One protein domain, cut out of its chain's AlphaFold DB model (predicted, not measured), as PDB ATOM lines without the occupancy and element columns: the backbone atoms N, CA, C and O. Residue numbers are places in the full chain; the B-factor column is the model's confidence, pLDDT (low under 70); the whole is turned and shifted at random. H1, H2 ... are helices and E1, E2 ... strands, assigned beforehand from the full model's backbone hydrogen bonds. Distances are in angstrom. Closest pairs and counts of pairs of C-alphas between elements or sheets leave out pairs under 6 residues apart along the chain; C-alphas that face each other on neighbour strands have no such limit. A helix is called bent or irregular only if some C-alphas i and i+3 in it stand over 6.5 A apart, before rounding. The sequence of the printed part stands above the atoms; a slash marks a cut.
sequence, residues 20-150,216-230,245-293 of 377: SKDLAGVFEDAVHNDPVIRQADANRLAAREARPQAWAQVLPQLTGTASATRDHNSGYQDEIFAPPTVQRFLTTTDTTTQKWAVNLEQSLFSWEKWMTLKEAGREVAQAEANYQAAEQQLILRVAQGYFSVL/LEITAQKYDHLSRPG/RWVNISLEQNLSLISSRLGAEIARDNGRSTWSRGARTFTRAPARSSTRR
ATOM      1  N   SER A  20      12.831 -32.778 -22.081       67.94
ATOM      2  CA  SER A  20      12.601 -33.466 -20.812       67.94
ATOM      3  C   SER A  20      11.332 -32.904 -20.183       67.94
ATOM      4  O   SER A  20      11.215 -31.682 -20.032       67.94
ATOM      5  N   LYS A  21      10.380 -33.766 -19.832       81.81
ATOM      6  CA  LYS A  21       9.115 -33.285 -19.284       81.81
ATOM      7  C   LYS A  21       9.317 -32.850 -17.833       81.81
ATOM      8  O   LYS A  21       9.867 -33.593 -17.014       81.81
ATOM      9  N   ASP A  22       8.918 -31.618 -17.541       88.19
ATOM     10  CA  ASP A  22       8.900 -31.066 -16.188       88.19
ATOM     11  C   ASP A  22       7.630 -31.503 -15.439       88.19
ATOM     12  O   ASP A  22       6.653 -31.932 -16.060       88.19
ATOM     13  N   LEU A  23       7.623 -31.373 -14.110       89.06
ATOM     14  CA  LEU A  23       6.497 -31.739 -13.248       89.06
ATOM     15  C   LEU A  23       5.179 -31.101 -13.711       89.06
ATOM     16  O   LEU A  23       4.153 -31.777 -13.753       89.06
ATOM     17  N   ALA A  24       5.208 -29.821 -14.100       91.38
ATOM     18  CA  ALA A  24       4.027 -29.122 -14.605       91.38
ATOM     19  C   ALA A  24       3.470 -29.774 -15.882       91.38
ATOM     20  O   ALA A  24       2.259 -29.938 -16.015       91.38
ATOM     21  N   GLY A  25       4.350 -30.216 -16.784       90.25
ATOM     22  CA  GLY A  25       3.937 -30.930 -17.988       90.25
ATOM     23  C   GLY A  25       3.347 -32.302 -17.664       90.25
ATOM     24  O   GLY A  25       2.336 -32.687 -18.239       90.25
ATOM     25  N   VAL A  26       3.964 -33.057 -16.750       92.12
ATOM     26  CA  VAL A  26       3.450 -34.374 -16.322       92.12
ATOM     27  C   VAL A  26       2.068 -34.233 -15.672       92.12
ATOM     28  O   VAL A  26       1.194 -35.074 -15.882       92.12
ATOM     29  N   PHE A  27       1.846 -33.154 -14.918       94.06
ATOM     30  CA  PHE A  27       0.542 -32.830 -14.349       94.06
ATOM     31  C   PHE A  27      -0.510 -32.524 -15.421       94.06
ATOM     32  O   PHE A  27      -1.627 -33.024 -15.318       94.06
ATOM     33  N   GLU A  28      -0.167 -31.767 -16.463       92.69
ATOM     34  CA  GLU A  28      -1.083 -31.484 -17.575       92.69
ATOM     35  C   GLU A  28      -1.556 -32.771 -18.272       92.69
ATOM     36  O   GLU A  28      -2.755 -32.962 -18.481       92.69
ATOM     37  N   ASP A  29      -0.645 -33.715 -18.526       92.00
ATOM     38  CA  ASP A  29      -1.013 -35.025 -19.076       92.00
ATOM     39  C   ASP A  29      -1.925 -35.811 -18.122       92.00
ATOM     40  O   ASP A  29      -2.901 -36.434 -18.552       92.00
ATOM     41  N   ALA A  30      -1.627 -35.775 -16.819       93.81
ATOM     42  CA  ALA A  30      -2.412 -36.464 -15.801       93.81
ATOM     43  C   ALA A  30      -3.850 -35.929 -15.710       93.81
ATOM     44  O   ALA A  30      -4.783 -36.717 -15.586       93.81
ATOM     45  N   VAL A  31      -4.053 -34.612 -15.817       93.88
ATOM     46  CA  VAL A  31      -5.389 -33.991 -15.774       93.88
ATOM     47  C   VAL A  31      -6.297 -34.519 -16.887       93.88
ATOM     48  O   VAL A  31      -7.497 -34.700 -16.673       93.88
ATOM     49  N   HIS A  32      -5.744 -34.806 -18.064       91.19
ATOM     50  CA  HIS A  32      -6.521 -35.306 -19.197       91.19
ATOM     51  C   HIS A  32      -6.729 -36.826 -19.184       91.19
ATOM     52  O   HIS A  32      -7.758 -37.306 -19.672       91.19
ATOM     53  N   ASN A  33      -5.783 -37.581 -18.621       93.12
ATOM     54  CA  ASN A  33      -5.745 -39.037 -18.764       93.12
ATOM     55  C   ASN A  33      -6.130 -39.818 -17.498       93.12
ATOM     56  O   ASN A  33      -6.550 -40.970 -17.630       93.12
ATOM     57  N   ASP A  34      -6.050 -39.227 -16.303       95.94
ATOM     58  CA  ASP A  34      -6.275 -39.957 -15.049       95.94
ATOM     59  C   ASP A  34      -7.732 -40.467 -14.935       95.94
ATOM     60  O   ASP A  34      -8.696 -39.698 -15.040       95.94
ATOM     61  N   PRO A  35      -7.950 -41.774 -14.696       93.94
ATOM     62  CA  PRO A  35      -9.295 -42.333 -14.583       93.94
ATOM     63  C   PRO A  35     -10.022 -41.882 -13.308       93.94
ATOM     64  O   PRO A  35     -11.250 -41.779 -13.313       93.94
ATOM     65  N   VAL A  36      -9.292 -41.587 -12.226       95.06
ATOM     66  CA  VAL A  36      -9.886 -41.221 -10.931       95.06
ATOM     67  C   VAL A  36     -10.531 -39.837 -10.998       95.06
ATOM     68  O   VAL A  36     -11.681 -39.682 -10.578       95.06
ATOM     69  N   ILE A  37      -9.856 -38.842 -11.584       95.69
ATOM     70  CA  ILE A  37     -10.443 -37.510 -11.771       95.69
ATOM     71  C   ILE A  37     -11.627 -37.542 -12.744       95.69
ATOM     72  O   ILE A  37     -12.643 -36.891 -12.500       95.69
ATOM     73  N   ARG A  38     -11.562 -38.369 -13.798       95.19
ATOM     74  CA  ARG A  38     -12.676 -38.554 -14.745       95.19
ATOM     75  C   ARG A  38     -13.895 -39.200 -14.091       95.19
ATOM     76  O   ARG A  38     -15.023 -38.808 -14.382       95.19
ATOM     77  N   GLN A  39     -13.688 -40.160 -13.192       96.44
ATOM     78  CA  GLN A  39     -14.765 -40.733 -12.388       96.44
ATOM     79  C   GLN A  39     -15.382 -39.680 -11.455       96.44
ATOM     80  O   GLN A  39     -16.605 -39.593 -11.351       96.44
ATOM     81  N   ALA A  40     -14.552 -38.872 -10.790       96.50
ATOM     82  CA  ALA A  40     -15.023 -37.805  -9.914       96.50
ATOM     83  C   ALA A  40     -15.839 -36.749 -10.682       96.50
ATOM     84  O   ALA A  40     -16.901 -36.341 -10.211       96.50
ATOM     85  N   ASP A  41     -15.402 -36.367 -11.885       97.12
ATOM     86  CA  ASP A  41     -16.149 -35.455 -12.753       97.12
ATOM     87  C   ASP A  41     -17.484 -36.057 -13.210       97.12
ATOM     88  O   ASP A  41     -18.528 -35.415 -13.104       97.12
ATOM     89  N   ALA A  42     -17.498 -37.325 -13.630       97.88
ATOM     90  CA  ALA A  42     -18.737 -38.012 -13.994       97.88
ATOM     91  C   ALA A  42     -19.742 -38.049 -12.827       97.88
ATOM     92  O   ALA A  42     -20.932 -37.796 -13.027       97.88
ATOM     93  N   ASN A  43     -19.271 -38.286 -11.598       96.50
ATOM     94  CA  ASN A  43     -20.104 -38.231 -10.395       96.50
ATOM     95  C   ASN A  43     -20.627 -36.813 -10.119       96.50
ATOM     96  O   ASN A  43     -21.793 -36.647  -9.764       96.50
ATOM     97  N   ARG A  44     -19.793 -35.784 -10.315       97.38
ATOM     98  CA  ARG A  44     -20.194 -34.374 -10.201       97.38
ATOM     99  C   ARG A  44     -21.283 -34.023 -11.213       97.38
ATOM    100  O   ARG A  44     -22.276 -33.401 -10.842       97.38
ATOM    101  N   LEU A  45     -21.120 -34.424 -12.471       97.81
ATOM    102  CA  LEU A  45     -22.109 -34.202 -13.527       97.81
ATOM    103  C   LEU A  45     -23.420 -34.936 -13.224       97.81
ATOM    104  O   LEU A  45     -24.483 -34.331 -13.323       97.81
ATOM    105  N   ALA A  46     -23.355 -36.189 -12.770       97.56
ATOM    106  CA  ALA A  46     -24.538 -36.940 -12.354       97.56
ATOM    107  C   ALA A  46     -25.274 -36.261 -11.186       97.56
ATOM    108  O   ALA A  46     -26.494 -36.115 -11.227       97.56
ATOM    109  N   ALA A  47     -24.541 -35.784 -10.177       96.12
ATOM    110  CA  ALA A  47     -25.126 -35.063  -9.050       96.12
ATOM    111  C   ALA A  47     -25.741 -33.720  -9.475       96.12
ATOM    112  O   ALA A  47     -26.797 -33.345  -8.972       96.12
ATOM    113  N   ARG A  48     -25.142 -33.005 -10.442       96.94
ATOM    114  CA  ARG A  48     -25.708 -31.758 -10.998       96.94
ATOM    115  C   ARG A  48     -27.110 -31.951 -11.575       96.94
ATOM    116  O   ARG A  48     -27.917 -31.028 -11.460       96.94
ATOM    117  N   GLU A  49     -27.427 -33.138 -12.092       97.06
ATOM    118  CA  GLU A  49     -28.767 -33.481 -12.585       97.06
ATOM    119  C   GLU A  49     -29.810 -33.680 -11.469       97.06
ATOM    120  O   GLU A  49     -31.012 -33.600 -11.729       97.06
ATOM    121  N   ALA A  50     -29.402 -33.842 -10.205       93.88
ATOM    122  CA  ALA A  50     -30.339 -33.926  -9.082       93.88
ATOM    123  C   ALA A  50     -31.162 -32.634  -8.927       93.88
ATOM    124  O   ALA A  50     -32.357 -32.666  -8.626       93.88
ATOM    125  N   ARG A  51     -30.556 -31.469  -9.199       94.75
ATOM    126  CA  ARG A  51     -31.230 -30.167  -9.108       94.75
ATOM    127  C   ARG A  51     -32.370 -30.007 -10.129       94.75
ATOM    128  O   ARG A  51     -33.477 -29.692  -9.688       94.75
ATOM    129  N   PRO A  52     -32.181 -30.193 -11.453       95.56
ATOM    130  CA  PRO A  52     -33.285 -30.137 -12.412       95.56
ATOM    131  C   PRO A  52     -34.341 -31.224 -12.160       95.56
ATOM    132  O   PRO A  52     -35.530 -30.950 -12.322       95.56
ATOM    133  N   GLN A  53     -33.954 -32.415 -11.686       93.75
ATOM    134  CA  GLN A  53     -34.911 -33.453 -11.284       93.75
ATOM    135  C   GLN A  53     -35.787 -33.013 -10.102       93.75
ATOM    136  O   GLN A  53     -37.007 -33.190 -10.136       93.75
ATOM    137  N   ALA A  54     -35.204 -32.382  -9.080       91.81
ATOM    138  CA  ALA A  54     -35.963 -31.838  -7.958       91.81
ATOM    139  C   ALA A  54     -36.868 -30.668  -8.388       91.81
ATOM    140  O   ALA A  54     -38.021 -30.586  -7.963       91.81
ATOM    141  N   TRP A  55     -36.394 -29.812  -9.300       92.69
ATOM    142  CA  TRP A  55     -37.217 -28.767  -9.921       92.69
ATOM    143  C   TRP A  55     -38.421 -29.341 -10.669       92.69
ATOM    144  O   TRP A  55     -39.524 -28.810 -10.536       92.69
ATOM    145  N   ALA A  56     -38.246 -30.443 -11.404       92.44
ATOM    146  CA  ALA A  56     -39.337 -31.090 -12.123       92.44
ATOM    147  C   ALA A  56     -40.493 -31.467 -11.183       92.44
ATOM    148  O   ALA A  56     -41.651 -31.270 -11.538       92.44
ATOM    149  N   GLN A  57     -40.216 -31.905  -9.951       89.00
ATOM    150  CA  GLN A  57     -41.270 -32.273  -8.996       89.00
ATOM    151  C   GLN A  57     -42.163 -31.101  -8.560       89.00
ATOM    152  O   GLN A  57     -43.313 -31.324  -8.156       89.00
ATOM    153  N   VAL A  58     -41.644 -29.871  -8.615       88.50
ATOM    154  CA  VAL A  58     -42.387 -28.638  -8.303       88.50
ATOM    155  C   VAL A  58     -43.206 -28.168  -9.513       88.50
ATOM    156  O   VAL A  58     -44.236 -27.513  -9.346       88.50
ATOM    157  N   LEU A  59     -42.794 -28.533 -10.728       91.06
ATOM    158  CA  LEU A  59     -43.513 -28.223 -11.961       91.06
ATOM    159  C   LEU A  59     -44.767 -29.107 -12.140       91.06
ATOM    160  O   LEU A  59     -44.861 -30.185 -11.545       91.06
ATOM    161  N   PRO A  60     -45.744 -28.677 -12.967       90.81
ATOM    162  CA  PRO A  60     -46.881 -29.515 -13.335       90.81
ATOM    163  C   PRO A  60     -46.422 -30.802 -14.027       90.81
ATOM    164  O   PRO A  60     -45.677 -30.765 -15.005       90.81
ATOM    165  N   GLN A  61     -46.902 -31.939 -13.537       90.75
ATOM    166  CA  GLN A  61     -46.624 -33.266 -14.069       90.75
ATOM    167  C   GLN A  61     -47.790 -33.719 -14.944       90.75
ATOM    168  O   GLN A  61     -48.932 -33.763 -14.490       90.75
ATOM    169  N   LEU A  62     -47.513 -34.073 -16.197       91.44
ATOM    170  CA  LEU A  62     -48.494 -34.635 -17.121       91.44
ATOM    171  C   LEU A  62     -48.176 -36.112 -17.336       91.44
ATOM    172  O   LEU A  62     -47.125 -36.452 -17.871       91.44
ATOM    173  N   THR A  63     -49.095 -36.991 -16.949       91.19
ATOM    174  CA  THR A  63     -48.957 -38.437 -17.146       91.19
ATOM    175  C   THR A  63     -50.072 -38.957 -18.042       91.19
ATOM    176  O   THR A  63     -51.245 -38.621 -17.878       91.19
ATOM    177  N   GLY A  64     -49.699 -39.769 -19.029       93.25
ATOM    178  CA  GLY A  64     -50.619 -40.453 -19.929       93.25
ATOM    179  C   GLY A  64     -50.497 -41.956 -19.734       93.25
ATOM    180  O   GLY A  64     -49.397 -42.498 -19.764       93.25
ATOM    181  N   THR A  65     -51.618 -42.638 -19.533       91.19
ATOM    182  CA  THR A  65     -51.665 -44.096 -19.414       91.19
ATOM    183  C   THR A  65     -52.643 -44.655 -20.434       91.19
ATOM    184  O   THR A  65     -53.739 -44.127 -20.618       91.19
ATOM    185  N   ALA A  66     -52.245 -45.722 -21.117       92.88
ATOM    186  CA  ALA A  66     -53.095 -46.477 -22.023       92.88
ATOM    187  C   ALA A  66     -52.908 -47.962 -21.718       92.88
ATOM    188  O   ALA A  66     -51.780 -48.447 -21.654       92.88
ATOM    189  N   SER A  67     -54.003 -48.683 -21.496       91.88
ATOM    190  CA  SER A  67     -53.966 -50.107 -21.177       91.88
ATOM    191  C   SER A  67     -55.069 -50.855 -21.912       91.88
ATOM    192  O   SER A  67     -56.222 -50.414 -21.939       91.88
ATOM    193  N   ALA A  68     -54.732 -52.021 -22.453       91.44
ATOM    194  CA  ALA A  68     -55.686 -52.975 -22.997       91.44
ATOM    195  C   ALA A  68     -55.575 -54.275 -22.201       91.44
ATOM    196  O   ALA A  68     -54.502 -54.866 -22.117       91.44
ATOM    197  N   THR A  69     -56.681 -54.706 -21.608       90.19
ATOM    198  CA  THR A  69     -56.751 -55.937 -20.820       90.19
ATOM    199  C   THR A  69     -57.774 -56.855 -21.462       90.19
ATOM    200  O   THR A  69     -58.888 -56.421 -21.761       90.19
ATOM    201  N   ARG A  70     -57.390 -58.109 -21.707       89.06
ATOM    202  CA  ARG A  70     -58.295 -59.150 -22.188       89.06
ATOM    203  C   ARG A  70     -58.439 -60.192 -21.096       89.06
ATOM    204  O   ARG A  70     -57.484 -60.898 -20.792       89.06
ATOM    205  N   ASP A  71     -59.639 -60.276 -20.553       86.50
ATOM    206  CA  ASP A  71     -59.992 -61.225 -19.515       86.50
ATOM    207  C   ASP A  71     -60.857 -62.319 -20.140       86.50
ATOM    208  O   ASP A  71     -61.905 -62.033 -20.725       86.50
ATOM    209  N   HIS A  72     -60.398 -63.564 -20.032       86.31
ATOM    210  CA  HIS A  72     -61.162 -64.752 -20.392       86.31
ATOM    211  C   HIS A  72     -61.550 -65.470 -19.106       86.31
ATOM    212  O   HIS A  72     -60.679 -65.939 -18.371       86.31
ATOM    213  N   ASN A  73     -62.847 -65.544 -18.824       81.31
ATOM    214  CA  ASN A  73     -63.355 -66.259 -17.663       81.31
ATOM    215  C   ASN A  73     -64.343 -67.335 -18.112       81.31
ATOM    216  O   ASN A  73     -65.389 -67.021 -18.676       81.31
ATOM    217  N   SER A  74     -64.020 -68.599 -17.846       78.94
ATOM    218  CA  SER A  74     -64.890 -69.740 -18.120       78.94
ATOM    219  C   SER A  74     -65.268 -70.406 -16.801       78.94
ATOM    220  O   SER A  74     -64.409 -70.951 -16.105       78.94
ATOM    221  N   GLY A  75     -66.552 -70.376 -16.454       79.75
ATOM    222  CA  GLY A  75     -67.055 -70.930 -15.205       79.75
ATOM    223  C   GLY A  75     -68.510 -71.356 -15.321       79.75
ATOM    224  O   GLY A  75     -69.211 -71.001 -16.266       79.75
ATOM    225  N   TYR A  76     -68.970 -72.143 -14.359       76.19
ATOM    226  CA  TYR A  76     -70.385 -72.475 -14.267       76.19
ATOM    227  C   TYR A  76     -71.094 -71.403 -13.447       76.19
ATOM    228  O   TYR A  76     -70.640 -71.096 -12.346       76.19
ATOM    229  N   GLN A  77     -72.175 -70.846 -13.986       71.94
ATOM    230  CA  GLN A  77     -73.065 -69.959 -13.246       71.94
ATOM    231  C   GLN A  77     -74.429 -70.632 -13.112       71.94
ATOM    232  O   GLN A  77     -74.924 -71.237 -14.066       71.94
ATOM    233  N   ASP A  78     -74.992 -70.562 -11.910       72.81
ATOM    234  CA  ASP A  78     -76.308 -71.104 -11.599       72.81
ATOM    235  C   ASP A  78     -77.308 -69.944 -11.653       72.81
ATOM    236  O   ASP A  78     -77.246 -69.030 -10.828       72.81
ATOM    237  N   GLU A  79     -78.214 -69.962 -12.630       69.56
ATOM    238  CA  GLU A  79     -79.325 -69.008 -12.699       69.56
ATOM    239  C   GLU A  79     -80.607 -69.673 -12.186       69.56
ATOM    240  O   GLU A  79     -80.920 -70.823 -12.514       69.56
ATOM    241  N   ILE A  80     -81.342 -68.946 -11.343       69.94
ATOM    242  CA  ILE A  80     -82.603 -69.397 -10.752       69.94
ATOM    243  C   ILE A  80     -83.743 -68.741 -11.533       69.94
ATOM    244  O   ILE A  80     -83.978 -67.541 -11.398       69.94
ATOM    245  N   PHE A  81     -84.467 -69.527 -12.330       69.06
ATOM    246  CA  PHE A  81     -85.684 -69.074 -13.015       69.06
ATOM    247  C   PHE A  81     -86.920 -69.372 -12.158       69.06
ATOM    248  O   PHE A  81     -86.954 -70.389 -11.468       69.06
ATOM    249  N   ALA A  82     -87.935 -68.501 -12.193       68.38
ATOM    250  CA  ALA A  82     -89.216 -68.715 -11.512       68.38
ATOM    251  C   ALA A  82     -90.243 -69.353 -12.475       68.38
ATOM    252  O   ALA A  82     -90.422 -68.809 -13.566       68.38
ATOM    253  N   PRO A  83     -90.958 -70.442 -12.106       59.56
ATOM    254  CA  PRO A  83     -90.887 -71.235 -10.862       59.56
ATOM    255  C   PRO A  83     -89.584 -72.068 -10.732       59.56
ATOM    256  O   PRO A  83     -88.994 -72.424 -11.753       59.56
ATOM    257  N   PRO A  84     -89.111 -72.375  -9.497       56.78
ATOM    258  CA  PRO A  84     -87.689 -72.540  -9.175       56.78
ATOM    259  C   PRO A  84     -87.070 -73.779  -9.821       56.78
ATOM    260  O   PRO A  84     -87.168 -74.892  -9.308       56.78
ATOM    261  N   THR A  85     -86.369 -73.558 -10.928       64.38
ATOM    262  CA  THR A  85     -85.504 -74.558 -11.556       64.38
ATOM    263  C   THR A  85     -84.084 -74.005 -11.555       64.38
ATOM    264  O   THR A  85     -83.841 -72.951 -12.141       64.38
ATOM    265  N   VAL A  86     -83.150 -74.680 -10.874       64.81
ATOM    266  CA  VAL A  86     -81.728 -74.306 -10.900       64.81
ATOM    267  C   VAL A  86     -81.110 -74.943 -12.134       64.81
ATOM    268  O   VAL A  86     -80.970 -76.166 -12.202       64.81
ATOM    269  N   GLN A  87     -80.772 -74.124 -13.125       64.56
ATOM    270  CA  GLN A  87     -80.067 -74.586 -14.314       64.56
ATOM    271  C   GLN A  87     -78.641 -74.041 -14.294       64.56
ATOM    272  O   GLN A  87     -78.405 -72.841 -14.162       64.56
ATOM    273  N   ARG A  88     -77.682 -74.968 -14.376       69.25
ATOM    274  CA  ARG A  88     -76.250 -74.687 -14.353       69.25
ATOM    275  C   ARG A  88     -75.748 -74.527 -15.778       69.25
ATOM    276  O   ARG A  88     -75.671 -75.511 -16.518       69.25
ATOM    277  N   PHE A  89     -75.369 -73.314 -16.149       71.94
ATOM    278  CA  PHE A  89     -74.880 -73.012 -17.490       71.94
ATOM    279  C   PHE A  89     -73.370 -72.793 -17.473       71.94
ATOM    280  O   PHE A  89     -72.821 -72.160 -16.570       71.94
ATOM    281  N   LEU A  90     -72.678 -73.325 -18.484       74.75
ATOM    282  CA  LEU A  90     -71.280 -72.982 -18.732       74.75
ATOM    283  C   LEU A  90     -71.250 -71.586 -19.357       74.75
ATOM    284  O   LEU A  90     -71.598 -71.422 -20.524       74.75
ATOM    285  N   THR A  91     -70.846 -70.590 -18.578       76.19
ATOM    286  CA  THR A  91     -70.710 -69.212 -19.048       76.19
ATOM    287  C   THR A  91     -69.248 -68.952 -19.363       76.19
ATOM    288  O   THR A  91     -68.375 -69.086 -18.503       76.19
ATOM    289  N   THR A  92     -68.984 -68.594 -20.615       76.19
ATOM    290  CA  THR A  92     -67.672 -68.122 -21.054       76.19
ATOM    291  C   THR A  92     -67.797 -66.640 -21.359       76.19
ATOM    292  O   THR A  92     -68.541 -66.256 -22.259       76.19
ATOM    293  N   THR A  93     -67.098 -65.811 -20.590       79.12
ATOM    294  CA  THR A  93     -67.107 -64.360 -20.750       79.12
ATOM    295  C   THR A  93     -65.741 -63.905 -21.224       79.12
ATOM    296  O   THR A  93     -64.760 -63.958 -20.481       79.12
ATOM    297  N   ASP A  94     -65.707 -63.410 -22.456       82.62
ATOM    298  CA  ASP A  94     -64.562 -62.711 -23.023       82.62
ATOM    299  C   ASP A  94     -64.775 -61.205 -22.885       82.62
ATOM    300  O   ASP A  94     -65.622 -60.618 -23.558       82.62
ATOM    301  N   THR A  95     -64.004 -60.557 -22.012       83.12
ATOM    302  CA  THR A  95     -64.051 -59.101 -21.841       83.12
ATOM    303  C   THR A  95     -62.755 -58.488 -22.334       83.12
ATOM    304  O   THR A  95     -61.683 -58.746 -21.797       83.12
ATOM    305  N   THR A  96     -62.841 -57.634 -23.351       85.06
ATOM    306  CA  THR A  96     -61.712 -56.794 -23.772       85.06
ATOM    307  C   THR A  96     -61.954 -55.381 -23.270       85.06
ATOM    308  O   THR A  96     -62.869 -54.715 -23.737       85.06
ATOM    309  N   THR A  97     -61.157 -54.911 -22.317       85.06
ATOM    310  CA  THR A  97     -61.273 -53.560 -21.761       85.06
ATOM    311  C   THR A  97     -60.134 -52.692 -22.276       85.06
ATOM    312  O   THR A  97     -58.966 -53.013 -22.074       85.06
ATOM    313  N   GLN A  98     -60.473 -51.564 -22.900       89.94
ATOM    314  CA  GLN A  98     -59.507 -50.544 -23.303       89.94
ATOM    315  C   GLN A  98     -59.692 -49.304 -22.430       89.94
ATOM    316  O   GLN A  98     -60.799 -48.766 -22.325       89.94
ATOM    317  N   LYS A  99     -58.608 -48.856 -21.797       88.12
ATOM    318  CA  LYS A  99     -58.584 -47.667 -20.944       88.12
ATOM    319  C   LYS A  99     -57.500 -46.721 -21.424       88.12
ATOM    320  O   LYS A  99     -56.387 -47.150 -21.716       88.12
ATOM    321  N   TRP A 100     -57.824 -45.441 -21.457       90.25
ATOM    322  CA  TRP A 100     -56.852 -44.371 -21.614       90.25
ATOM    323  C   TRP A 100     -57.150 -43.288 -20.584       90.25
ATOM    324  O   TRP A 100     -58.309 -42.942 -20.353       90.25
ATOM    325  N   ALA A 101     -56.123 -42.769 -19.927       88.31
ATOM    326  CA  ALA A 101     -56.259 -41.705 -18.947       88.31
ATOM    327  C   ALA A 101     -55.107 -40.717 -19.085       88.31
ATOM    328  O   ALA A 101     -53.954 -41.112 -19.243       88.31
ATOM    329  N   VAL A 102     -55.442 -39.434 -19.016       91.25
ATOM    330  CA  VAL A 102     -54.475 -38.342 -18.942       91.25
ATOM    331  C   VAL A 102     -54.702 -37.626 -17.621       91.25
ATOM    332  O   VAL A 102     -55.810 -37.151 -17.352       91.25
ATOM    333  N   ASN A 103     -53.655 -37.560 -16.807       88.62
ATOM    334  CA  ASN A 103     -53.671 -36.935 -15.495       88.62
ATOM    335  C   ASN A 103     -52.665 -35.787 -15.486       88.62
ATOM    336  O   ASN A 103     -51.488 -35.989 -15.786       88.62
ATOM    337  N   LEU A 104     -53.132 -34.593 -15.134       90.12
ATOM    338  CA  LEU A 104     -52.276 -33.443 -14.882       90.12
ATOM    339  C   LEU A 104     -52.267 -33.193 -13.374       90.12
ATOM    340  O   LEU A 104     -53.320 -32.954 -12.791       90.12
ATOM    341  N   GLU A 105     -51.095 -33.234 -12.753       87.75
ATOM    342  CA  GLU A 105     -50.909 -32.980 -11.328       87.75
ATOM    343  C   GLU A 105     -50.016 -31.754 -11.130       87.75
ATOM    344  O   GLU A 105     -48.878 -31.714 -11.585       87.75
ATOM    345  N   GLN A 106     -50.516 -30.744 -10.423       87.75
ATOM    346  CA  GLN A 106     -49.747 -29.566 -10.046       87.75
ATOM    347  C   GLN A 106     -49.814 -29.385  -8.533       87.75
ATOM    348  O   GLN A 106     -50.888 -29.187  -7.960       87.75
ATOM    349  N   SER A 107     -48.656 -29.423  -7.872       85.75
ATOM    350  CA  SER A 107     -48.582 -29.022  -6.470       85.75
ATOM    351  C   SER A 107     -48.616 -27.501  -6.401       85.75
ATOM    352  O   SER A 107     -47.790 -26.834  -7.015       85.75
ATOM    353  N   LEU A 108     -49.599 -26.955  -5.690       84.56
ATOM    354  CA  LEU A 108     -49.695 -25.515  -5.451       84.56
ATOM    355  C   LEU A 108     -48.803 -25.119  -4.273       84.56
ATOM    356  O   LEU A 108     -48.156 -24.078  -4.302       84.56
ATOM    357  N   PHE A 109     -48.745 -25.973  -3.250       84.25
ATOM    358  CA  PHE A 109     -47.849 -25.800  -2.116       84.25
ATOM    359  C   PHE A 109     -47.556 -27.151  -1.456       84.25
ATOM    360  O   PHE A 109     -48.464 -27.834  -0.977       84.25
ATOM    361  N   SER A 110     -46.278 -27.527  -1.407       83.88
ATOM    362  CA  SER A 110     -45.790 -28.670  -0.638       83.88
ATOM    363  C   SER A 110     -44.436 -28.330  -0.033       83.88
ATOM    364  O   SER A 110     -43.462 -28.126  -0.757       83.88
ATOM    365  N   TRP A 111     -44.376 -28.273   1.297       83.94
ATOM    366  CA  TRP A 111     -43.127 -28.027   2.013       83.94
ATOM    367  C   TRP A 111     -42.088 -29.126   1.750       83.94
ATOM    368  O   TRP A 111     -40.907 -28.827   1.609       83.94
ATOM    369  N   GLU A 112     -42.527 -30.378   1.590       85.88
ATOM    370  CA  GLU A 112     -41.654 -31.504   1.245       85.88
ATOM    371  C   GLU A 112     -40.925 -31.269  -0.084       85.88
ATOM    372  O   GLU A 112     -39.706 -31.383  -0.130       85.88
ATOM    373  N   LYS A 113     -41.642 -30.854  -1.139       87.25
ATOM    374  CA  LYS A 113     -41.048 -30.611  -2.468       87.25
ATOM    375  C   LYS A 113     -40.050 -29.447  -2.476       87.25
ATOM    376  O   LYS A 113     -39.060 -29.465  -3.200       87.25
ATOM    377  N   TRP A 114     -40.296 -28.422  -1.662       87.19
ATOM    378  CA  TRP A 114     -39.331 -27.336  -1.461       87.19
ATOM    379  C   TRP A 114     -38.092 -27.808  -0.699       87.19
ATOM    380  O   TRP A 114     -36.977 -27.382  -1.002       87.19
ATOM    381  N   MET A 115     -38.279 -28.700   0.273       88.94
ATOM    382  CA  MET A 115     -37.188 -29.273   1.047       88.94
ATOM    383  C   MET A 115     -36.299 -30.183   0.193       88.94
ATOM    384  O   MET A 115     -35.081 -30.047   0.260       88.94
ATOM    385  N   THR A 116     -36.883 -31.027  -0.662       89.56
ATOM    386  CA  THR A 116     -36.126 -31.881  -1.596       89.56
ATOM    387  C   THR A 116     -35.343 -31.059  -2.618       89.56
ATOM    388  O   THR A 116     -34.207 -31.395  -2.935       89.56
ATOM    389  N   LEU A 117     -35.885 -29.926  -3.084       91.31
ATOM    390  CA  LEU A 117     -35.143 -28.993  -3.937       91.31
ATOM    391  C   LEU A 117     -33.924 -28.392  -3.221       91.31
ATOM    392  O   LEU A 117     -32.851 -28.257  -3.816       91.31
ATOM    393  N   LYS A 118     -34.079 -28.025  -1.946       91.56
ATOM    394  CA  LYS A 118     -32.975 -27.512  -1.130       91.56
ATOM    395  C   LYS A 118     -31.914 -28.587  -0.874       91.56
ATOM    396  O   LYS A 118     -30.724 -28.289  -0.971       91.56
ATOM    397  N   GLU A 119     -32.345 -29.811  -0.583       92.50
ATOM    398  CA  GLU A 119     -31.482 -30.979  -0.390       92.50
ATOM    399  C   GLU A 119     -30.656 -31.270  -1.646       92.50
ATOM    400  O   GLU A 119     -29.431 -31.305  -1.562       92.50
ATOM    401  N   ALA A 120     -31.297 -31.326  -2.817       94.06
ATOM    402  CA  ALA A 120     -30.616 -31.515  -4.097       94.06
ATOM    403  C   ALA A 120     -29.563 -30.423  -4.364       94.06
ATOM    404  O   ALA A 120     -28.489 -30.695  -4.888       94.06
ATOM    405  N   GLY A 121     -29.822 -29.172  -3.962       94.44
ATOM    406  CA  GLY A 121     -28.824 -28.101  -4.045       94.44
ATOM    407  C   GLY A 121     -27.581 -28.353  -3.180       94.44
ATOM    408  O   GLY A 121     -26.464 -28.067  -3.612       94.44
ATOM    409  N   ARG A 122     -27.760 -28.906  -1.975       94.69
ATOM    410  CA  ARG A 122     -26.650 -29.280  -1.081       94.69
ATOM    411  C   ARG A 122     -25.910 -30.519  -1.567       94.69
ATOM    412  O   ARG A 122     -24.692 -30.562  -1.441       94.69
ATOM    413  N   GLU A 123     -26.617 -31.480  -2.152       94.94
ATOM    414  CA  GLU A 123     -26.023 -32.665  -2.779       94.94
ATOM    415  C   GLU A 123     -25.082 -32.271  -3.926       94.94
ATOM    416  O   GLU A 123     -23.941 -32.731  -3.982       94.94
ATOM    417  N   VAL A 124     -25.495 -31.320  -4.774       96.56
ATOM    418  CA  VAL A 124     -24.624 -30.749  -5.815       96.56
ATOM    419  C   VAL A 124     -23.386 -30.083  -5.213       96.56
ATOM    420  O   VAL A 124     -22.276 -30.305  -5.695       96.56
ATOM    421  N   ALA A 125     -23.550 -29.289  -4.151       95.81
ATOM    422  CA  ALA A 125     -22.419 -28.651  -3.475       95.81
ATOM    423  C   ALA A 125     -21.454 -29.681  -2.857       95.81
ATOM    424  O   ALA A 125     -20.239 -29.499  -2.913       95.81
ATOM    425  N   GLN A 126     -21.979 -30.779  -2.304       96.50
ATOM    426  CA  GLN A 126     -21.172 -31.870  -1.762       96.50
ATOM    427  C   GLN A 126     -20.372 -32.567  -2.867       96.50
ATOM    428  O   GLN A 126     -19.182 -32.833  -2.696       96.50
ATOM    429  N   ALA A 127     -21.005 -32.837  -4.010       96.81
ATOM    430  CA  ALA A 127     -20.342 -33.432  -5.161       96.81
ATOM    431  C   ALA A 127     -19.237 -32.524  -5.731       96.81
ATOM    432  O   ALA A 127     -18.176 -33.022  -6.101       96.81
ATOM    433  N   GLU A 128     -19.437 -31.202  -5.740       96.31
ATOM    434  CA  GLU A 128     -18.402 -30.239  -6.135       96.31
ATOM    435  C   GLU A 128     -17.211 -30.248  -5.162       96.31
ATOM    436  O   GLU A 128     -16.065 -30.324  -5.599       96.31
ATOM    437  N   ALA A 129     -17.459 -30.259  -3.846       96.19
ATOM    438  CA  ALA A 129     -16.393 -30.356  -2.845       96.19
ATOM    439  C   ALA A 129     -15.599 -31.673  -2.967       96.19
ATOM    440  O   ALA A 129     -14.374 -31.677  -2.839       96.19
ATOM    441  N   ASN A 130     -16.277 -32.789  -3.259       96.31
ATOM    442  CA  ASN A 130     -15.628 -34.078  -3.522       96.31
ATOM    443  C   ASN A 130     -14.756 -34.047  -4.784       96.31
ATOM    444  O   ASN A 130     -13.669 -34.618  -4.785       96.31
ATOM    445  N   TYR A 131     -15.219 -33.383  -5.845       97.00
ATOM    446  CA  TYR A 131     -14.443 -33.213  -7.072       97.00
ATOM    447  C   TYR A 131     -13.169 -32.398  -6.822       97.00
ATOM    448  O   TYR A 131     -12.081 -32.858  -7.154       97.00
ATOM    449  N   GLN A 132     -13.277 -31.264  -6.128       96.06
ATOM    450  CA  GLN A 132     -12.113 -30.454  -5.750       96.06
ATOM    451  C   GLN A 132     -11.131 -31.235  -4.856       96.06
ATOM    452  O   GLN A 132      -9.914 -31.086  -4.970       96.06
ATOM    453  N   ALA A 133     -11.633 -32.102  -3.967       96.12
ATOM    454  CA  ALA A 133     -10.777 -32.966  -3.153       96.12
ATOM    455  C   ALA A 133     -10.006 -33.973  -4.024       96.12
ATOM    456  O   ALA A 133      -8.819 -34.212  -3.794       96.12
ATOM    457  N   ALA A 134     -10.659 -34.530  -5.048       95.94
ATOM    458  CA  ALA A 134     -10.018 -35.407  -6.021       95.94
ATOM    459  C   ALA A 134      -8.967 -34.665  -6.870       95.94
ATOM    460  O   ALA A 134      -7.915 -35.239  -7.146       95.94
ATOM    461  N   GLU A 135      -9.190 -33.393  -7.224       95.25
ATOM    462  CA  GLU A 135      -8.185 -32.548  -7.895       95.25
ATOM    463  C   GLU A 135      -6.930 -32.361  -7.027       95.25
ATOM    464  O   GLU A 135      -5.811 -32.575  -7.493       95.25
ATOM    465  N   GLN A 136      -7.092 -32.039  -5.738       94.69
ATOM    466  CA  GLN A 136      -5.958 -31.934  -4.809       94.69
ATOM    467  C   GLN A 136      -5.216 -33.269  -4.660       94.69
ATOM    468  O   GLN A 136      -3.984 -33.311  -4.634       94.69
ATOM    469  N   GLN A 137      -5.955 -34.379  -4.603       95.25
ATOM    470  CA  GLN A 137      -5.364 -35.711  -4.548       95.25
ATOM    471  C   GLN A 137      -4.616 -36.067  -5.841       95.25
ATOM    472  O   GLN A 137      -3.588 -36.739  -5.777       95.25
ATOM    473  N   LEU A 138      -5.088 -35.621  -7.009       95.44
ATOM    474  CA  LEU A 138      -4.373 -35.781  -8.275       95.44
ATOM    475  C   LEU A 138      -3.020 -35.063  -8.232       95.44
ATOM    476  O   LEU A 138      -2.009 -35.691  -8.537       95.44
ATOM    477  N   ILE A 139      -2.989 -33.804  -7.782       95.38
ATOM    478  CA  ILE A 139      -1.742 -33.032  -7.631       95.38
ATOM    479  C   ILE A 139      -0.735 -33.806  -6.770       95.38
ATOM    480  O   ILE A 139       0.417 -33.984  -7.165       95.38
ATOM    481  N   LEU A 140      -1.175 -34.318  -5.614       95.06
ATOM    482  CA  LEU A 140      -0.314 -35.078  -4.708       95.06
ATOM    483  C   LEU A 140       0.185 -36.388  -5.325       95.06
ATOM    484  O   LEU A 140       1.375 -36.677  -5.234       95.06
ATOM    485  N   ARG A 141      -0.694 -37.170  -5.964       95.31
ATOM    486  CA  ARG A 141      -0.316 -38.444  -6.599       95.31
ATOM    487  C   ARG A 141       0.694 -38.236  -7.726       95.31
ATOM    488  O   ARG A 141       1.666 -38.981  -7.802       95.31
ATOM    489  N   VAL A 142       0.495 -37.217  -8.563       95.50
ATOM    490  CA  VAL A 142       1.427 -36.880  -9.649       95.50
ATOM    491  C   VAL A 142       2.778 -36.456  -9.084       95.50
ATOM    492  O   VAL A 142       3.802 -36.987  -9.508       95.50
ATOM    493  N   ALA A 143       2.796 -35.560  -8.093       94.88
ATOM    494  CA  ALA A 143       4.036 -35.122  -7.460       94.88
ATOM    495  C   ALA A 143       4.788 -36.292  -6.804       94.88
ATOM    496  O   ALA A 143       5.990 -36.451  -7.009       94.88
ATOM    497  N   GLN A 144       4.085 -37.154  -6.066       95.06
ATOM    498  CA  GLN A 144       4.671 -38.340  -5.442       95.06
ATOM    499  C   GLN A 144       5.218 -39.322  -6.478       95.06
ATOM    500  O   GLN A 144       6.345 -39.785  -6.319       95.06
ATOM    501  N   GLY A 145       4.463 -39.620  -7.538       94.44
ATOM    502  CA  GLY A 145       4.911 -40.503  -8.615       94.44
ATOM    503  C   GLY A 145       6.155 -39.957  -9.317       94.44
ATOM    504  O   GLY A 145       7.151 -40.663  -9.451       94.44
ATOM    505  N   TYR A 146       6.141 -38.671  -9.666       94.81
ATOM    506  CA  TYR A 146       7.266 -37.983 -10.297       94.81
ATOM    507  C   TYR A 146       8.546 -38.048  -9.451       94.81
ATOM    508  O   TYR A 146       9.588 -38.499  -9.929       94.81
ATOM    509  N   PHE A 147       8.474 -37.669  -8.169       93.81
ATOM    510  CA  PHE A 147       9.642 -37.716  -7.288       93.81
ATOM    511  C   PHE A 147      10.064 -39.144  -6.927       93.81
ATOM    512  O   PHE A 147      11.246 -39.379  -6.690       93.81
ATOM    513  N   SER A 148       9.141 -40.110  -6.932       95.00
ATOM    514  CA  SER A 148       9.472 -41.525  -6.716       95.00
ATOM    515  C   SER A 148      10.300 -42.096  -7.866       95.00
ATOM    516  O   SER A 148      11.259 -42.822  -7.607       95.00
ATOM    517  N   VAL A 149       9.990 -41.733  -9.117       95.50
ATOM    518  CA  VAL A 149      10.811 -42.113 -10.280       95.50
ATOM    519  C   VAL A 149      12.200 -41.494 -10.173       95.50
ATOM    520  O   VAL A 149      13.194 -42.207 -10.280       95.50
ATOM    521  N   LEU A 150      12.290 -40.190  -9.891       94.00
ATOM    522  CA  LEU A 150      13.581 -39.513  -9.723       94.00
ATOM    523  C   LEU A 150      14.429 -40.152  -8.610       94.00
ATOM    524  O   LEU A 150      15.594 -40.472  -8.832       94.00
ATOM    525  N   LEU A 216       2.915 -44.073 -15.170       94.31
ATOM    526  CA  LEU A 216       2.188 -44.428 -16.386       94.31
ATOM    527  C   LEU A 216       0.705 -44.695 -16.103       94.31
ATOM    528  O   LEU A 216      -0.132 -44.283 -16.900       94.31
ATOM    529  N   GLU A 217       0.357 -45.317 -14.974       93.31
ATOM    530  CA  GLU A 217      -1.041 -45.547 -14.577       93.31
ATOM    531  C   GLU A 217      -1.837 -44.236 -14.465       93.31
ATOM    532  O   GLU A 217      -2.997 -44.172 -14.870       93.31
ATOM    533  N   ILE A 218      -1.203 -43.173 -13.959       93.00
ATOM    534  CA  ILE A 218      -1.845 -41.868 -13.748       93.00
ATOM    535  C   ILE A 218      -1.879 -41.045 -15.045       93.00
ATOM    536  O   ILE A 218      -2.867 -40.378 -15.339       93.00
ATOM    537  N   THR A 219      -0.791 -41.059 -15.816       93.06
ATOM    538  CA  THR A 219      -0.604 -40.151 -16.966       93.06
ATOM    539  C   THR A 219      -0.951 -40.777 -18.314       93.06
ATOM    540  O   THR A 219      -1.075 -40.058 -19.305       93.06
ATOM    541  N   ALA A 220      -1.095 -42.105 -18.367       92.00
ATOM    542  CA  ALA A 220      -1.221 -42.915 -19.579       92.00
ATOM    543  C   ALA A 220      -0.082 -42.720 -20.604       92.00
ATOM    544  O   ALA A 220      -0.222 -43.104 -21.766       92.00
ATOM    545  N   GLN A 221       1.048 -42.141 -20.188       88.69
ATOM    546  CA  GLN A 221       2.226 -41.921 -21.022       88.69
ATOM    547  C   GLN A 221       3.473 -42.490 -20.352       88.69
ATOM    548  O   GLN A 221       3.600 -42.498 -19.128       88.69
ATOM    549  N   LYS A 222       4.406 -42.966 -21.178       89.38
ATOM    550  CA  LYS A 222       5.734 -43.372 -20.725       89.38
ATOM    551  C   LYS A 222       6.706 -42.213 -20.917       89.38
ATOM    552  O   LYS A 222       6.747 -41.625 -21.995       89.38
ATOM    553  N   TYR A 223       7.511 -41.936 -19.897       88.44
ATOM    554  CA  TYR A 223       8.560 -40.922 -19.948       88.44
ATOM    555  C   TYR A 223       9.928 -41.595 -19.923       88.44
ATOM    556  O   TYR A 223      10.217 -42.352 -19.002       88.44
ATOM    557  N   ASP A 224      10.769 -41.303 -20.913       83.75
ATOM    558  CA  ASP A 224      12.144 -41.818 -20.945       83.75
ATOM    559  C   ASP A 224      13.084 -40.974 -20.071       83.75
ATOM    560  O   ASP A 224      14.002 -41.493 -19.438       83.75
ATOM    561  N   HIS A 225      12.841 -39.660 -20.010       84.00
ATOM    562  CA  HIS A 225      13.628 -38.723 -19.214       84.00
ATOM    563  C   HIS A 225      12.731 -37.676 -18.547       84.00
ATOM    564  O   HIS A 225      11.996 -36.942 -19.212       84.00
ATOM    565  N   LEU A 226      12.841 -37.588 -17.222       88.50
ATOM    566  CA  LEU A 226      12.227 -36.543 -16.404       88.50
ATOM    567  C   LEU A 226      13.277 -35.487 -16.052       88.50
ATOM    568  O   LEU A 226      14.452 -35.808 -15.861       88.50
ATOM    569  N   SER A 227      12.850 -34.227 -15.965       90.12
ATOM    570  CA  SER A 227      13.727 -33.143 -15.507       90.12
ATOM    571  C   SER A 227      14.164 -33.396 -14.056       90.12
ATOM    572  O   SER A 227      13.325 -33.648 -13.198       90.12
ATOM    573  N   ARG A 228      15.467 -33.370 -13.752       87.44
ATOM    574  CA  ARG A 228      15.940 -33.504 -12.362       87.44
ATOM    575  C   ARG A 228      15.904 -32.131 -11.669       87.44
ATOM    576  O   ARG A 228      16.235 -31.134 -12.314       87.44
ATOM    577  N   PRO A 229      15.560 -32.053 -10.369       83.69
ATOM    578  CA  PRO A 229      15.748 -30.838  -9.590       83.69
ATOM    579  C   PRO A 229      17.211 -30.389  -9.646       83.69
ATOM    580  O   PRO A 229      18.122 -31.207  -9.518       83.69
ATOM    581  N   GLY A 230      17.443 -29.091  -9.848       81.25
ATOM    582  CA  GLY A 230      18.792 -28.531  -9.795       81.25
ATOM    583  C   GLY A 230      19.410 -28.692  -8.403       81.25
ATOM    584  O   GLY A 230      18.693 -28.702  -7.400       81.25
ATOM    585  N   ARG A 245      -1.636 -23.314  13.684       92.44
ATOM    586  CA  ARG A 245      -2.066 -22.559  12.512       92.44
ATOM    587  C   ARG A 245      -2.441 -23.476  11.348       92.44
ATOM    588  O   ARG A 245      -3.466 -23.230  10.715       92.44
ATOM    589  N   TRP A 246      -1.695 -24.552  11.107       90.69
ATOM    590  CA  TRP A 246      -2.051 -25.554  10.094       90.69
ATOM    591  C   TRP A 246      -3.322 -26.327  10.444       90.69
ATOM    592  O   TRP A 246      -4.114 -26.626   9.548       90.69
ATOM    593  N   VAL A 247      -3.564 -26.601  11.730       92.69
ATOM    594  CA  VAL A 247      -4.825 -27.202  12.193       92.69
ATOM    595  C   VAL A 247      -5.999 -26.271  11.895       92.69
ATOM    596  O   VAL A 247      -6.982 -26.715  11.305       92.69
ATOM    597  N   ASN A 248      -5.891 -24.980  12.223       92.81
ATOM    598  CA  ASN A 248      -6.947 -24.005  11.940       92.81
ATOM    599  C   ASN A 248      -7.215 -23.865  10.434       92.81
ATOM    600  O   ASN A 248      -8.365 -23.964  10.010       92.81
ATOM    601  N   ILE A 249      -6.159 -23.748   9.618       91.62
ATOM    602  CA  ILE A 249      -6.274 -23.732   8.149       91.62
ATOM    603  C   ILE A 249      -6.969 -25.006   7.654       91.62
ATOM    604  O   ILE A 249      -7.873 -24.939   6.825       91.62
ATOM    605  N   SER A 250      -6.610 -26.171   8.197       90.38
ATOM    606  CA  SER A 250      -7.231 -27.447   7.829       90.38
ATOM    607  C   SER A 250      -8.711 -27.506   8.221       90.38
ATOM    608  O   SER A 250      -9.527 -27.990   7.446       90.38
ATOM    609  N   LEU A 251      -9.105 -26.992   9.388       92.31
ATOM    610  CA  LEU A 251     -10.511 -26.975   9.820       92.31
ATOM    611  C   LEU A 251     -11.410 -26.086   8.942       92.31
ATOM    612  O   LEU A 251     -12.630 -26.311   8.883       92.31
ATOM    613  N   GLU A 252     -10.818 -25.093   8.279       90.25
ATOM    614  CA  GLU A 252     -11.499 -24.162   7.378       90.25
ATOM    615  C   GLU A 252     -11.476 -24.627   5.917       90.25
ATOM    616  O   GLU A 252     -12.511 -24.585   5.256       90.25
ATOM    617  N   GLN A 253     -10.326 -25.089   5.418       91.75
ATOM    618  CA  GLN A 253     -10.084 -25.315   3.987       91.75
ATOM    619  C   GLN A 253     -10.124 -26.785   3.562       91.75
ATOM    620  O   GLN A 253     -10.132 -27.074   2.366       91.75
ATOM    621  N   ASN A 254     -10.138 -27.737   4.500       95.00
ATOM    622  CA  ASN A 254     -10.136 -29.151   4.141       95.00
ATOM    623  C   ASN A 254     -11.445 -29.545   3.432       95.00
ATOM    624  O   ASN A 254     -12.535 -29.531   4.012       95.00
ATOM    625  N   LEU A 255     -11.316 -29.951   2.169       94.75
ATOM    626  CA  LEU A 255     -12.444 -30.266   1.294       94.75
ATOM    627  C   LEU A 255     -13.197 -31.535   1.707       94.75
ATOM    628  O   LEU A 255     -14.419 -31.591   1.561       94.75
ATOM    629  N   SER A 256     -12.517 -32.537   2.278       92.75
ATOM    630  CA  SER A 256     -13.188 -33.749   2.766       92.75
ATOM    631  C   SER A 256     -14.010 -33.467   4.027       92.75
ATOM    632  O   SER A 256     -15.109 -34.009   4.190       92.75
ATOM    633  N   LEU A 257     -13.549 -32.542   4.874       94.38
ATOM    634  CA  LEU A 257     -14.320 -32.029   6.005       94.38
ATOM    635  C   LEU A 257     -15.528 -31.206   5.540       94.38
ATOM    636  O   LEU A 257     -16.626 -31.401   6.063       94.38
ATOM    637  N   ILE A 258     -15.358 -30.323   4.549       94.69
ATOM    638  CA  ILE A 258     -16.463 -29.551   3.954       94.69
ATOM    639  C   ILE A 258     -17.517 -30.495   3.358       94.69
ATOM    640  O   ILE A 258     -18.699 -30.366   3.677       94.69
ATOM    641  N   SER A 259     -17.099 -31.492   2.576       94.75
ATOM    642  CA  SER A 259     -17.995 -32.523   2.036       94.75
ATOM    643  C   SER A 259     -18.740 -33.284   3.138       94.75
ATOM    644  O   SER A 259     -19.956 -33.471   3.063       94.75
ATOM    645  N   SER A 260     -18.046 -33.657   4.216       94.31
ATOM    646  CA  SER A 260     -18.658 -34.343   5.361       94.31
ATOM    647  C   SER A 260     -19.665 -33.456   6.107       94.31
ATOM    648  O   SER A 260     -20.728 -33.930   6.514       94.31
ATOM    649  N   ARG A 261     -19.378 -32.153   6.257       94.88
ATOM    650  CA  ARG A 261     -20.308 -31.166   6.836       94.88
ATOM    651  C   ARG A 261     -21.564 -31.015   5.971       94.88
ATOM    652  O   ARG A 261     -22.666 -31.050   6.518       94.88
ATOM    653  N   LEU A 262     -21.409 -30.930   4.648       95.12
ATOM    654  CA  LEU A 262     -22.527 -30.893   3.698       95.12
ATOM    655  C   LEU A 262     -23.371 -32.173   3.773       95.12
ATOM    656  O   LEU A 262     -24.595 -32.088   3.846       95.12
ATOM    657  N   GLY A 263     -22.741 -33.347   3.878       94.56
ATOM    658  CA  GLY A 263     -23.438 -34.619   4.099       94.56
ATOM    659  C   GLY A 263     -24.256 -34.643   5.397       94.56
ATOM    660  O   GLY A 263     -25.406 -35.086   5.411       94.56
ATOM    661  N   ALA A 264     -23.715 -34.100   6.492       95.44
ATOM    662  CA  ALA A 264     -24.452 -33.968   7.749       95.44
ATOM    663  C   ALA A 264     -25.636 -32.989   7.631       95.44
ATOM    664  O   ALA A 264     -26.698 -33.210   8.213       95.44
ATOM    665  N   GLU A 265     -25.472 -31.903   6.879       93.62
ATOM    666  CA  GLU A 265     -26.540 -30.947   6.588       93.62
ATOM    667  C   GLU A 265     -27.659 -31.536   5.728       93.62
ATOM    668  O   GLU A 265     -28.826 -31.265   6.008       93.62
ATOM    669  N   ILE A 266     -27.323 -32.358   4.732       93.44
ATOM    670  CA  ILE A 266     -28.277 -33.130   3.924       93.44
ATOM    671  C   ILE A 266     -29.077 -34.074   4.826       93.44
ATOM    672  O   ILE A 266     -30.304 -34.031   4.830       93.44
ATOM    673  N   ALA A 267     -28.406 -34.846   5.689       92.00
ATOM    674  CA  ALA A 267     -29.077 -35.761   6.614       92.00
ATOM    675  C   ALA A 267     -30.032 -35.041   7.589       92.00
ATOM    676  O   ALA A 267     -31.136 -35.522   7.861       92.00
ATOM    677  N   ARG A 268     -29.644 -33.861   8.100       90.88
ATOM    678  CA  ARG A 268     -30.525 -33.025   8.940       90.88
ATOM    679  C   ARG A 268     -31.732 -32.504   8.166       90.88
ATOM    680  O   ARG A 268     -32.842 -32.490   8.704       90.88
ATOM    681  N   ASP A 269     -31.515 -32.057   6.935       88.06
ATOM    682  CA  ASP A 269     -32.568 -31.556   6.059       88.06
ATOM    683  C   ASP A 269     -33.573 -32.663   5.708       88.06
ATOM    684  O   ASP A 269     -34.782 -32.453   5.828       88.06
ATOM    685  N   ASN A 270     -33.089 -33.871   5.417       87.56
ATOM    686  CA  ASN A 270     -33.915 -35.053   5.191       87.56
ATOM    687  C   ASN A 270     -34.758 -35.404   6.437       87.56
ATOM    688  O   ASN A 270     -35.977 -35.585   6.346       87.56
ATOM    689  N   GLY A 271     -34.161 -35.375   7.635       85.00
ATOM    690  CA  GLY A 271     -34.899 -35.554   8.892       85.00
ATOM    691  C   GLY A 271     -36.010 -34.512   9.093       85.00
ATOM    692  O   GLY A 271     -37.139 -34.856   9.453       85.00
ATOM    693  N   ARG A 272     -35.730 -33.237   8.790       81.75
ATOM    694  CA  ARG A 272     -36.724 -32.149   8.845       81.75
ATOM    695  C   ARG A 272     -37.840 -32.338   7.815       81.75
ATOM    696  O   ARG A 272     -39.003 -32.094   8.137       81.75
ATOM    697  N   SER A 273     -37.501 -32.793   6.607       80.19
ATOM    698  CA  SER A 273     -38.474 -33.117   5.558       80.19
ATOM    699  C   SER A 273     -39.431 -34.223   6.021       80.19
ATOM    700  O   SER A 273     -40.647 -34.085   5.897       80.19
ATOM    701  N   THR A 274     -38.912 -35.257   6.687       78.81
ATOM    702  CA  THR A 274     -39.708 -36.388   7.178       78.81
ATOM    703  C   THR A 274     -40.700 -35.954   8.254       78.81
ATOM    704  O   THR A 274     -41.867 -36.339   8.203       78.81
ATOM    705  N   TRP A 275     -40.282 -35.097   9.189       73.12
ATOM    706  CA  TRP A 275     -41.179 -34.568  10.224       73.12
ATOM    707  C   TRP A 275     -42.287 -33.678   9.636       73.12
ATOM    708  O   TRP A 275     -43.425 -33.683  10.102       73.12
ATOM    709  N   SER A 276     -41.984 -32.965   8.549       66.50
ATOM    710  CA  SER A 276     -42.946 -32.104   7.858       66.50
ATOM    711  C   SER A 276     -44.000 -32.846   7.028       66.50
ATOM    712  O   SER A 276     -44.971 -32.223   6.606       66.50
ATOM    713  N   ARG A 277     -43.881 -34.170   6.840       62.53
ATOM    714  CA  ARG A 277     -44.890 -34.992   6.139       62.53
ATOM    715  C   ARG A 277     -46.248 -35.036   6.847       62.53
ATOM    716  O   ARG A 277     -47.233 -35.445   6.245       62.53
ATOM    717  N   GLY A 278     -46.318 -34.589   8.104       62.06
ATOM    718  CA  GLY A 278     -47.580 -34.348   8.812       62.06
ATOM    719  C   GLY A 278     -48.282 -33.030   8.444       62.06
ATOM    720  O   GLY A 278     -49.398 -32.793   8.900       62.06
ATOM    721  N   ALA A 279     -47.653 -32.151   7.654       61.88
ATOM    722  CA  ALA A 279     -48.211 -30.856   7.269       61.88
ATOM    723  C   ALA A 279     -49.129 -30.952   6.036       61.88
ATOM    724  O   ALA A 279     -48.959 -31.800   5.163       61.88
ATOM    725  N   ARG A 280     -50.108 -30.041   5.948       57.34
ATOM    726  CA  ARG A 280     -51.067 -29.979   4.833       57.34
ATOM    727  C   ARG A 280     -50.360 -29.650   3.515       57.34
ATOM    728  O   ARG A 280     -49.741 -28.595   3.395       57.34
ATOM    729  N   THR A 281     -50.512 -30.520   2.523       68.06
ATOM    730  CA  THR A 281     -50.102 -30.285   1.136       68.06
ATOM    731  C   THR A 281     -51.317 -29.880   0.301       68.06
ATOM    732  O   THR A 281     -52.410 -30.424   0.461       68.06
ATOM    733  N   PHE A 282     -51.144 -28.898  -0.583       68.38
ATOM    734  CA  PHE A 282     -52.176 -28.478  -1.528       68.38
ATOM    735  C   PHE A 282     -51.760 -28.902  -2.934       68.38
ATOM    736  O   PHE A 282     -50.822 -28.348  -3.517       68.38
ATOM    737  N   THR A 283     -52.472 -29.883  -3.484       70.75
ATOM    738  CA  THR A 283     -52.244 -30.414  -4.831       70.75
ATOM    739  C   THR A 283     -53.530 -30.317  -5.640       70.75
ATOM    740  O   THR A 283     -54.610 -30.659  -5.161       70.75
ATOM    741  N   ARG A 284     -53.420 -29.843  -6.881       67.88
ATOM    742  CA  ARG A 284     -54.503 -29.796  -7.862       67.88
ATOM    743  C   ARG A 284     -54.257 -30.887  -8.903       67.88
ATOM    744  O   ARG A 284     -53.232 -30.857  -9.575       67.88
ATOM    745  N   ALA A 285     -55.201 -31.816  -9.057       63.94
ATOM    746  CA  ALA A 285     -55.067 -32.954  -9.970       63.94
ATOM    747  C   ALA A 285     -56.311 -33.146 -10.866       63.94
ATOM    748  O   ALA A 285     -57.160 -33.988 -10.571       63.94
ATOM    749  N   PRO A 286     -56.492 -32.352 -11.940       60.34
ATOM    750  CA  PRO A 286     -57.497 -32.651 -12.958       60.34
ATOM    751  C   PRO A 286     -57.143 -33.940 -13.726       60.34
ATOM    752  O   PRO A 286     -56.071 -34.054 -14.322       60.34
ATOM    753  N   ALA A 287     -58.073 -34.896 -13.747       54.91
ATOM    754  CA  ALA A 287     -57.946 -36.167 -14.463       54.91
ATOM    755  C   ALA A 287     -59.066 -36.319 -15.504       54.91
ATOM    756  O   ALA A 287     -60.225 -36.003 -15.228       54.91
ATOM    757  N   ARG A 288     -58.736 -36.824 -16.700       61.91
ATOM    758  CA  ARG A 288     -59.711 -37.166 -17.750       61.91
ATOM    759  C   ARG A 288     -59.467 -38.600 -18.219       61.91
ATOM    760  O   ARG A 288     -58.387 -38.901 -18.725       61.91
ATOM    761  N   SER A 289     -60.460 -39.480 -18.063       63.03
ATOM    762  CA  SER A 289     -60.340 -40.899 -18.418       63.03
ATOM    763  C   SER A 289     -61.427 -41.386 -19.385       63.03
ATOM    764  O   SER A 289     -62.623 -41.144 -19.234       63.03
ATOM    765  N   SER A 290     -60.948 -42.042 -20.434       61.59
ATOM    766  CA  SER A 290     -61.612 -42.891 -21.411       61.59
ATOM    767  C   SER A 290     -61.763 -44.357 -21.018       61.59
ATOM    768  O   SER A 290     -60.736 -45.022 -20.914       61.59
ATOM    769  N   THR A 291     -62.964 -44.920 -20.845       59.44
ATOM    770  CA  THR A 291     -63.121 -46.387 -20.788       59.44
ATOM    771  C   THR A 291     -64.041 -46.854 -21.904       59.44
ATOM    772  O   THR A 291     -65.236 -46.566 -21.892       59.44
ATOM    773  N   ARG A 292     -63.490 -47.611 -22.858       54.00
ATOM    774  CA  ARG A 292     -64.275 -48.299 -23.886       54.00
ATOM    775  C   ARG A 292     -64.503 -49.733 -23.418       54.00
ATOM    776  O   ARG A 292     -63.568 -50.532 -23.363       54.00
ATOM    777  N   ARG A 293     -65.747 -50.040 -23.041       54.50
ATOM    778  CA  ARG A 293     -66.214 -51.414 -22.827       54.50
ATOM    779  C   ARG A 293     -66.971 -51.875 -24.078       54.50
ATOM    780  O   ARG A 293     -67.782 -51.096 -24.580       54.50
TER     781      ARG A 293
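AT A GLANCE: This is residues 20 to 150, 216 to 230 and 245 to 293 of the 377 residues of an uncharacterized protein of Gammaproteobacteria bacterium (UniProt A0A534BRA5). A long, bent two-stranded hairpin, E1 and E2, reaches out from one end of a bundle of helices, and the two parts follow each other along one long rod. In the bundle the long helix H4 is the core, with the row H1, H2 and H3 running back along one side of it and H7 along another, while H6, residues 245 to 253, sticks out; E3 and E4 run along E2 near the hairpin's base. The printed part has 195 residues, with seven named helices and four named strands in the order H1 H2 H3 E1 E2 H4 H5 H6 H7 E3 E4, and its class is mixed, helices and strands. The sheet is branched, and its neighbour pairs E1 and E2, E2 and E3, and E2 and E4 are antiparallel. The whole is extended, with a radius of gyration of the C-alphas of 31.8 A and spans of 117 by 44 by 26 A.

IN THESE COORDINATES: Strand E2, residues 85 to 109, is 62.3 A long and bends by 73 degrees at residue 90. E1, residues 61 to 81, is 53.0 A long and bends by 73 degrees at residue 76. E3 is residues 282 to 284 and E4 residues 287 to 292. H4, residues 111 to 150, is 59.0 A long, from C-alpha 111 at (-43.127, -28.027, 2.013) to C-alpha 150 at (13.581, -39.513, -9.723). H7, residues 255 to 276, is 31.3 A long. H1 is residues 23 to 33, beginning at C-alpha 23 (6.497, -31.739, -13.248), H2 residues 35 to 48, H3 residues 50 to 58, H5 residues 216 to 219 and H6 residues 245 to 253.

HOW THE PARTS SIT: The twisted sheet has E1 on one side of E2, and E3 and E4 on the other side. In the hairpin E1 and E2, N 67 and O 99 are 2.8 A apart, within hydrogen-bond range; so are N 284 and O 106 of E3 and E2, 2.8 A, and N 290 and O 100 of E4 and E2, 2.8 A. H3 only grazes the sheet, with residues 57 to 58. H4, the hub, touches H7 at a shallow tilt of 16 degrees, opposite ways, closest at the C-alphas of Gln 126 and Ser 259, 5.0 A. With residues 123 to 138 alone it touches H2, at 12 degrees, a shallow tilt, closest at Ala 127 and Arg 44, C-alphas 5.1 A apart. With residues 113 to 124 alone it touches H3, the C-alphas of Leu 117 and Ala 54 being closest at 5.0 A. With residues 138 to 146 alone it touches H1 at a steep tilt of 46 degrees, closest at the C-alphas of Val 142 and Phe 27, 6.3 A. H5 touches H1, closest at the C-alphas of Thr 219 and Ala 30, 4.3 A. H6 is apart from H4. Every O i to N i+4 pair is within hydrogen-bond range in H2, H4, H6 and H7; H1 has 6 of 7 and H3 4 of 5, and H5 is too short for such a pair.

THE WHOLE: The C-alphas farthest apart, those of Pro 83 and Gly 230, are 117.7 A apart. Residues 151 to 215 and 231 to 244 are not printed; the gaps are 14.1 A from C-alpha 150 to C-alpha 216 and 31.1 A from C-alpha 230 to C-alpha 245. Of the links that are printed whole, each is tight. The mean pLDDT of the printed part is 86.6, and it is under 70 in residue 20 and residues 79 to 88, 276 to 282 and 284 to 293.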